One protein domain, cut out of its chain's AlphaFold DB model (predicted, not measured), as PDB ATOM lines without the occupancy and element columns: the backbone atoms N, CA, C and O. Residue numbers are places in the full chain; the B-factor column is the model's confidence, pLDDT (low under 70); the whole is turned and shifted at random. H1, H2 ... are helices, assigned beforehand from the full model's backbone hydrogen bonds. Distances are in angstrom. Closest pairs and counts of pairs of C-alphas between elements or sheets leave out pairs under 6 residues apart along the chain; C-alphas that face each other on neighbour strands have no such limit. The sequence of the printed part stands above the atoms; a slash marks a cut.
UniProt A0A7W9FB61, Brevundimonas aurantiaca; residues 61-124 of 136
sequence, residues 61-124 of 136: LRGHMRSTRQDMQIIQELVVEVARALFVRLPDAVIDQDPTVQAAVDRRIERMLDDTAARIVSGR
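Overview. This is residues 61 to 124 of the 136 residues of a protein of Brevundimonas aurantiaca (UniProt A0A7W9FB61). Two long helices, H1 and H3, run loosely side by side in opposite directions, and the chain folds back between them through a turn at one end that holds the short helix H2. The 64 printed residues have three named helices, in the order H1, H2, H3, and no named strand: all helix. The whole is only just loose, close to extended, with a radius of gyration of the C-alphas of 15.7 A, and spans 53 by 19 by 9 A.

Arrangement. H1, residues 61 to 87, and H3, residues 99 to 123, only just touch, with 3 pairs of C-alphas within 8 A; the closest are Ile 74 and Thr 116, 7.7 A. H1 touches H3 with residues 71 to 78 alone, and H3 touches H1 with residues 116 to 120 alone. The tilt is shallow, 10 degrees, opposite ways. H2, residues 94 to 97, is apart from H1. In H1 and H3 every O i to N i+4 pair is within hydrogen-bond range; H2 is too short for one.

Along the chain. H1, 38.1 A long, begins at C-alpha 61 (-3.389, -30.228, 63.569). H3, 35.9 A, ends at C-alpha 123 (9.109, -23.601, 52.854).

Size, cuts and confidence. The printed part has no cut. Confidence is low at residues 84 to 97, among others.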
ATOM      1  N   LEU A  61      -2.377 -30.946  64.339       90.19
ATOM      2  CA  LEU A  61      -3.389 -30.228  63.569       90.19
ATOM      3  C   LEU A  61      -3.019 -28.753  63.394       90.19
ATOM      4  O   LEU A  61      -3.076 -28.240  62.280       90.19
ATOM      5  N   ARG A  62      -2.573 -28.072  64.457       89.94
ATOM      6  CA  ARG A  62      -2.090 -26.682  64.376       89.94
ATOM      7  C   ARG A  62      -0.888 -26.549  63.446       89.94
ATOM      8  O   ARG A  62      -0.836 -25.606  62.656       89.94
ATOM      9  N   GLY A  63       0.058 -27.483  63.528       88.69
ATOM     10  CA  GLY A  63       1.198 -27.549  62.615       88.69
ATOM     11  C   GLY A  63       0.744 -27.716  61.164       88.69
ATOM     12  O   GLY A  63       1.177 -26.966  60.290       88.69
ATOM     13  N   HIS A  64      -0.201 -28.627  60.924       85.38
ATOM     14  CA  HIS A  64      -0.758 -28.869  59.598       85.38
ATOM     15  C   HIS A  64      -1.489 -27.639  59.047       85.38
ATOM     16  O   HIS A  64      -1.179 -27.197  57.948       85.38
ATOM     17  N   MET A  65      -2.363 -27.004  59.836       89.88
ATOM     18  CA  MET A  65      -3.079 -25.786  59.441       89.88
ATOM     19  C   MET A  65      -2.134 -24.636  59.078       89.88
ATOM     20  O   MET A  65      -2.419 -23.872  58.154       89.88
ATOM     21  N   ARG A  66      -1.003 -24.503  59.784       86.75
ATOM     22  CA  ARG A  66       0.014 -23.493  59.464       86.75
ATOM     23  C   ARG A  66       0.663 -23.770  58.105       86.75
ATOM     24  O   ARG A  66       0.773 -22.842  57.311       86.75
ATOM     25  N   SER A  67       1.013 -25.028  57.826       82.19
ATOM     26  CA  SER A  67       1.549 -25.451  56.522       82.19
ATOM     27  C   SER A  67       0.533 -25.224  55.402       82.19
ATOM     28  O   SER A  67       0.840 -24.547  54.430       82.19
ATOM     29  N   THR A  68      -0.712 -25.687  55.571       83.81
ATOM     30  CA  THR A  68      -1.776 -25.528  54.566       83.81
ATOM     31  C   THR A  68      -2.049 -24.060  54.248       83.81
ATOM     32  O   THR A  68      -2.302 -23.708  53.097       83.81
ATOM     33  N   ARG A  69      -1.988 -23.177  55.253       84.75
ATOM     34  CA  ARG A  69      -2.154 -21.735  55.046       84.75
ATOM     35  C   ARG A  69      -1.036 -21.152  54.181       84.75
ATOM     36  O   ARG A  69      -1.325 -20.337  53.310       84.75
ATOM     37  N   GLN A  70       0.210 -21.553  54.425       81.81
ATOM     38  CA  GLN A  70       1.358 -21.109  53.639       81.81
ATOM     39  C   GLN A  70       1.278 -21.628  52.198       81.81
ATOM     40  O   GLN A  70       1.443 -20.847  51.264       81.81
ATOM     41  N   ASP A  71       0.930 -22.903  52.014       84.94
ATOM     42  CA  ASP A  71       0.754 -23.505  50.689       84.94
ATOM     43  C   ASP A  71      -0.343 -22.785  49.893       84.94
ATOM     44  O   ASP A  71      -0.153 -22.435  48.728       84.94
ATOM     45  N   MET A  72      -1.478 -22.487  50.534       87.38
ATOM     46  CA  MET A  72      -2.573 -21.746  49.903       87.38
ATOM     47  C   MET A  72      -2.150 -20.328  49.491       87.38
ATOM     48  O   MET A  72      -2.554 -19.860  48.429       87.38
ATOM     49  N   GLN A  73      -1.323 -19.649  50.292       86.12
ATOM     50  CA  GLN A  73      -0.799 -18.330  49.934       86.12
ATOM     51  C   GLN A  73       0.099 -18.402  48.690       86.12
ATOM     52  O   GLN A  73      -0.075 -17.604  47.772       86.12
ATOM     53  N   ILE A  74       0.997 -19.390  48.618       83.50
ATOM     54  CA  ILE A  74       1.858 -19.609  47.444       83.50
ATOM     55  C   ILE A  74       1.006 -19.882  46.198       83.50
ATOM     56  O   ILE A  74       1.250 -19.299  45.142       83.50
ATOM     57  N   ILE A  75      -0.023 -20.728  46.318       86.56
ATOM     58  CA  ILE A  75      -0.942 -21.031  45.213       86.56
ATOM     59  C   ILE A  75      -1.663 -19.763  44.739       86.56
ATOM     60  O   ILE A  75      -1.762 -19.536  43.536       86.56
ATOM     61  N   GLN A  76      -2.147 -18.917  45.654       83.94
ATOM     62  CA  GLN A  76      -2.802 -17.659  45.287       83.94
ATOM     63  C   GLN A  76      -1.850 -16.694  44.574       83.94
ATOM     64  O   GLN A  76      -2.234 -16.111  43.561       83.94
ATOM     65  N   GLU A  77      -0.618 -16.547  45.063       84.06
ATOM     66  CA  GLU A  77       0.411 -15.732  44.406       84.06
ATOM     67  C   GLU A  77       0.695 -16.240  42.984       84.06
ATOM     68  O   GLU A  77       0.692 -15.448  42.040       84.06
ATOM     69  N   LEU A  78       0.836 -17.559  42.809       82.56
ATOM     70  CA  LEU A  78       1.036 -18.182  41.500       82.56
ATOM     71  C   LEU A  78      -0.150 -17.919  40.561       82.56
ATOM     72  O   LEU A  78       0.051 -17.530  39.414       82.56
ATOM     73  N   VAL A  79      -1.388 -18.096  41.032       83.69
ATOM     74  CA  VAL A  79      -2.596 -17.853  40.223       83.69
ATOM     75  C   VAL A  79      -2.674 -16.394  39.780       83.69
ATOM     76  O   VAL A  79      -2.995 -16.127  38.623       83.69
ATOM     77  N   VAL A  80      -2.355 -15.448  40.668       79.81
ATOM     78  CA  VAL A  80      -2.338 -14.018  40.333       79.81
ATOM     79  C   VAL A  80      -1.267 -13.711  39.290       79.81
ATOM     80  O   VAL A  80      -1.545 -12.977  38.343       79.81
ATOM     81  N   GLU A  81      -0.062 -14.262  39.424       78.81
ATOM     82  CA  GLU A  81       1.024 -13.998  38.478       78.81
ATOM     83  C   GLU A  81       0.776 -14.671  37.116       78.81
ATOM     84  O   GLU A  81       0.967 -14.038  36.078       78.81
ATOM     85  N   VAL A  82       0.236 -15.896  37.098       77.19
ATOM     86  CA  VAL A  82      -0.232 -16.570  35.873       77.19
ATOM     87  C   VAL A  82      -1.329 -15.751  35.196       77.19
ATOM     88  O   VAL A  82      -1.259 -15.510  33.992       77.19
ATOM     89  N   ALA A  83      -2.316 -15.266  35.955       74.19
ATOM     90  CA  ALA A  83      -3.356 -14.397  35.419       74.19
ATOM     91  C   ALA A  83      -2.754 -13.108  34.843       74.19
ATOM     92  O   ALA A  83      -3.097 -12.736  33.728       74.19
ATOM     93  N   ARG A  84      -1.811 -12.447  35.529       67.19
ATOM     94  CA  ARG A  84      -1.115 -11.267  34.982       67.19
ATOM     95  C   ARG A  84      -0.373 -11.592  33.690       67.19
ATOM     96  O   ARG A  84      -0.486 -10.827  32.741       67.19
ATOM     97  N   ALA A  85       0.357 -12.703  33.636       68.31
ATOM     98  CA  ALA A  85       1.076 -13.122  32.438       68.31
ATOM     99  C   ALA A  85       0.126 -13.385  31.258       68.31
ATOM    100  O   ALA A  85       0.428 -12.979  30.138       68.31
ATOM    101  N   LEU A  86      -1.033 -13.997  31.522       63.84
ATOM    102  CA  LEU A  86      -2.077 -14.242  30.528       63.84
ATOM    103  C   LEU A  86      -2.778 -12.948  30.088       63.84
ATOM    104  O   LEU A  86      -2.894 -12.709  28.896       63.84
ATOM    105  N   PHE A  87      -3.210 -12.088  31.016       60.78
ATOM    106  CA  PHE A  87      -3.979 -10.873  30.705       60.78
ATOM    107  C   PHE A  87      -3.134  -9.738  30.116       60.78
ATOM    108  O   PHE A  87      -3.636  -8.977  29.297       60.78
ATOM    109  N   VAL A  88      -1.853  -9.618  30.487       61.28
ATOM    110  CA  VAL A  88      -0.930  -8.639  29.875       61.28
ATOM    111  C   VAL A  88      -0.573  -9.026  28.432       61.28
ATOM    112  O   VAL A  88      -0.080  -8.193  27.677       61.28
ATOM    113  N   ARG A  89      -0.838 -10.274  28.033       56.22
ATOM    114  CA  ARG A  89      -0.595 -10.802  26.687       56.22
ATOM    115  C   ARG A  89      -1.795 -11.567  26.133       56.22
ATOM    116  O   ARG A  89      -1.616 -12.571  25.446       56.22
ATOM    117  N   LEU A  90      -3.019 -11.115  26.424       50.75
ATOM    118  CA  LEU A  90      -4.161 -11.624  25.670       50.75
ATOM    119  C   LEU A  90      -3.926 -11.214  24.202       50.75
ATOM    120  O   LEU A  90      -3.768 -10.015  23.955       50.75
ATOM    121  N   PRO A  91      -3.816 -12.168  23.259       54.88
ATOM    122  CA  PRO A  91      -3.367 -11.885  21.907       54.88
ATOM    123  C   PRO A  91      -4.528 -11.302  21.105       54.88
ATOM    124  O   PRO A  91      -5.157 -11.996  20.310       54.88
ATOM    125  N   ASP A  92      -4.831 -10.029  21.328       55.44
ATOM    126  CA  ASP A  92      -5.800  -9.301  20.508       55.44
ATOM    127  C   ASP A  92      -5.126  -8.666  19.272       55.44
ATOM    128  O   ASP A  92      -5.815  -8.153  18.388       55.44
ATOM    129  N   ALA A  93      -3.789  -8.735  19.146       59.97
ATOM    130  CA  ALA A  93      -3.038  -8.173  18.023       59.97
ATOM    131  C   ALA A  93      -2.177  -9.213  17.281       59.97
ATOM    132  O   ALA A  93      -1.477 -10.028  17.872       59.97
ATOM    133  N   VAL A  94      -2.148  -9.128  15.945       56.50
ATOM    134  CA  VAL A  94      -1.392 -10.013  15.023       56.50
ATOM    135  C   VAL A  94       0.117 -10.091  15.344       56.50
ATOM    136  O   VAL A  94       0.784 -11.057  14.986       56.50
ATOM    137  N   ILE A  95       0.651  -9.101  16.063       59.25
ATOM    138  CA  ILE A  95       2.057  -9.005  16.487       59.25
ATOM    139  C   ILE A  95       2.386 -10.021  17.605       59.25
ATOM    140  O   ILE A  95       3.532 -10.439  17.738       59.25
ATOM    141  N   ASP A  96       1.387 -10.501  18.354       56.19
ATOM    142  CA  ASP A  96       1.564 -11.479  19.442       56.19
ATOM    143  C   ASP A  96       1.848 -12.914  18.949       56.19
ATOM    144  O   ASP A  96       2.172 -13.802  19.741       56.19
ATOM    145  N   GLN A  97       1.779 -13.149  17.633       60.38
ATOM    146  CA  GLN A  97       2.198 -14.401  16.990       60.38
ATOM    147  C   GLN A  97       3.696 -14.427  16.646       60.38
ATOM    148  O   GLN A  97       4.172 -15.403  16.066       60.38
ATOM    149  N   ASP A  98       4.453 -13.378  16.987       72.44
ATOM    150  CA  ASP A  98       5.899 -13.356  16.779       72.44
ATOM    151  C   ASP A  98       6.580 -14.464  17.620       72.44
ATOM    152  O   ASP A  98       6.440 -14.492  18.852       72.44
ATOM    153  N   PRO A  99       7.354 -15.371  16.995       74.44
ATOM    154  CA  PRO A  99       8.040 -16.461  17.694       74.44
ATOM    155  C   PRO A  99       9.011 -15.969  18.781       74.44
ATOM    156  O   PRO A  99       9.235 -16.652  19.781       74.44
ATOM    157  N   THR A 100       9.569 -14.767  18.636       77.38
ATOM    158  CA  THR A 100      10.475 -14.153  19.619       77.38
ATOM    159  C   THR A 100       9.721 -13.738  20.877       77.38
ATOM    160  O   THR A 100      10.196 -13.904  22.003       77.38
ATOM    161  N   VAL A 101       8.516 -13.207  20.675       68.50
ATOM    162  CA  VAL A 101       7.606 -12.797  21.737       68.50
ATOM    163  C   VAL A 101       7.151 -14.039  22.498       68.50
ATOM    164  O   VAL A 101       7.249 -14.035  23.727       68.50
ATOM    165  N   GLN A 102       6.762 -15.112  21.807       70.62
ATOM    166  CA  GLN A 102       6.397 -16.396  22.422       70.62
ATOM    167  C   GLN A 102       7.541 -16.979  23.266       70.62
ATOM    168  O   GLN A 102       7.368 -17.173  24.469       70.62
ATOM    169  N   ALA A 103       8.748 -17.080  22.702       75.81
ATOM    170  CA  ALA A 103       9.921 -17.583  23.421       75.81
ATOM    171  C   ALA A 103      10.277 -16.753  24.672       75.81
ATOM    172  O   ALA A 103      10.788 -17.279  25.663       75.81
ATOM    173  N   ALA A 104      10.024 -15.440  24.655       75.62
ATOM    174  CA  ALA A 104      10.231 -14.586  25.822       75.62
ATOM    175  C   ALA A 104       9.214 -14.852  26.946       75.62
ATOM    176  O   ALA A 104       9.562 -14.695  28.120       75.62
ATOM    177  N   VAL A 105       7.981 -15.250  26.607       69.81
ATOM    178  CA  VAL A 105       6.977 -15.659  27.599       69.81
ATOM    179  C   VAL A 105       7.300 -17.014  28.184       69.81
ATOM    180  O   VAL A 105       7.284 -17.129  29.406       69.81
ATOM    181  N   ASP A 106       7.681 -17.982  27.358       74.44
ATOM    182  CA  ASP A 106       8.005 -19.327  27.833       74.44
ATOM    183  C   ASP A 106       9.139 -19.270  28.861       74.44
ATOM    184  O   ASP A 106       8.988 -19.734  29.990       74.44
ATOM    185  N   ARG A 107      10.209 -18.516  28.565       75.88
ATOM    186  CA  ARG A 107      11.310 -18.272  29.518       75.88
ATOM    187  C   ARG A 107      10.899 -17.531  30.788       75.88
ATOM    188  O   ARG A 107      11.633 -17.540  31.778       75.88
ATOM    189  N   ARG A 108       9.815 -16.756  30.756       72.75
ATOM    190  CA  ARG A 108       9.310 -16.055  31.945       72.75
ATOM    191  C   ARG A 108       8.448 -16.987  32.790       72.75
ATOM    192  O   ARG A 108       8.573 -16.940  34.009       72.75
ATOM    193  N   ILE A 109       7.642 -17.838  32.157       69.81
ATOM    194  CA  ILE A 109       6.865 -18.886  32.823       69.81
ATOM    195  C   ILE A 109       7.813 -19.880  33.497       69.81
ATOM    196  O   ILE A 109       7.660 -20.123  34.688       69.81
ATOM    197  N   GLU A 110       8.826 -20.379  32.785       77.88
ATOM    198  CA  GLU A 110       9.829 -21.301  33.339       77.88
ATOM    199  C   GLU A 110      10.505 -20.717  34.584       77.88
ATOM    200  O   GLU A 110      10.484 -21.338  35.642       77.88
ATOM    201  N   ARG A 111      10.991 -19.469  34.515       80.75
ATOM    202  CA  ARG A 111      11.610 -18.806  35.676       80.75
ATOM    203  C   ARG A 111      10.662 -18.647  36.861       80.75
ATOM    204  O   ARG A 111      11.065 -18.831  38.002       80.75
ATOM    205  N   MET A 112       9.404 -18.306  36.602       72.00
ATOM    206  CA  MET A 112       8.402 -18.176  37.657       72.00
ATOM    207  C   MET A 112       8.092 -19.528  38.318       72.00
ATOM    208  O   MET A 112       7.915 -19.594  39.538       72.00
ATOM    209  N   LEU A 113       8.037 -20.605  37.529       77.06
ATOM    210  CA  LEU A 113       7.877 -21.968  38.036       77.06
ATOM    211  C   LEU A 113       9.085 -22.393  38.880       77.06
ATOM    212  O   LEU A 113       8.884 -22.932  39.967       77.06
ATOM    213  N   ASP A 114      10.305 -22.082  38.439       80.25
ATOM    214  CA  ASP A 114      11.540 -22.380  39.172       80.25
ATOM    215  C   ASP A 114      11.609 -21.632  40.511       80.25
ATOM    216  O   ASP A 114      11.852 -22.244  41.555       80.25
ATOM    217  N   ASP A 115      11.314 -20.330  40.518       78.19
ATOM    218  CA  ASP A 115      11.280 -19.521  41.743       78.19
ATOM    219  C   ASP A 115      10.221 -20.037  42.729       78.19
ATOM    220  O   ASP A 115      10.440 -20.077  43.945       78.19
ATOM    221  N   THR A 116       9.065 -20.471  42.220       72.12
ATOM    222  CA  THR A 116       7.997 -21.040  43.052       72.12
ATOM    223  C   THR A 116       8.394 -22.406  43.606       72.12
ATOM    224  O   THR A 116       8.200 -22.670  44.794       72.12
ATOM    225  N   ALA A 117       9.013 -23.258  42.786       77.06
ATOM    226  CA  ALA A 117       9.548 -24.541  43.224       77.06
ATOM    227  C   ALA A 117      10.609 -24.352  44.319       77.06
ATOM    228  O   ALA A 117      10.560 -25.042  45.339       77.06
ATOM    229  N   ALA A 118      11.500 -23.367  44.176       79.19
ATOM    230  CA  ALA A 118      12.491 -23.020  45.190       79.19
ATOM    231  C   ALA A 118      11.839 -22.590  46.515       79.19
ATOM    232  O   ALA A 118      12.249 -23.062  47.575       79.19
ATOM    233  N   ARG A 119      10.777 -21.771  46.468       69.81
ATOM    234  CA  ARG A 119      10.014 -21.353  47.660       69.81
ATOM    235  C   ARG A 119       9.305 -22.515  48.352       69.81
ATOM    236  O   ARG A 119       9.265 -22.553  49.581       69.81
ATOM    237  N   ILE A 120       8.768 -23.467  47.589       70.56
ATOM    238  CA  ILE A 120       8.139 -24.684  48.125       70.56
ATOM    239  C   ILE A 120       9.194 -25.583  48.782       70.56
ATOM    240  O   ILE A 120       8.983 -26.082  49.887       70.56
ATOM    241  N   VAL A 121      10.355 -25.754  48.142       77.00
ATOM    242  CA  VAL A 121      11.481 -26.519  48.699       77.00
ATOM    243  C   VAL A 121      12.003 -25.867  49.981       77.00
ATOM    244  O   VAL A 121      12.221 -26.577  50.959       77.00
ATOM    245  N   SER A 122      12.138 -24.537  50.020       75.75
ATOM    246  CA  SER A 122      12.592 -23.804  51.210       75.75
ATOM    247  C   SER A 122      11.533 -23.691  52.310       75.75
ATOM    248  O   SER A 122      11.870 -23.559  53.482       75.75
ATOM    249  N   GLY A 123      10.249 -23.690  51.940       62.59
ATOM    250  CA  GLY A 123       9.109 -23.601  52.854       62.59
ATOM    251  C   GLY A 123       8.706 -24.942  53.464       62.59
ATOM    252  O   GLY A 123       7.937 -24.967  54.422       62.59
ATOM    253  N   ARG A 124       9.238 -26.057  52.951       52.44
ATOM    254  CA  ARG A 124       9.081 -27.371  53.568       52.44
ATOM    255  C   ARG A 124       9.844 -27.353  54.895       52.44
ATOM    256  O   ARG A 124      11.071 -27.271  54.853       52.44
TER     257      ARG A 124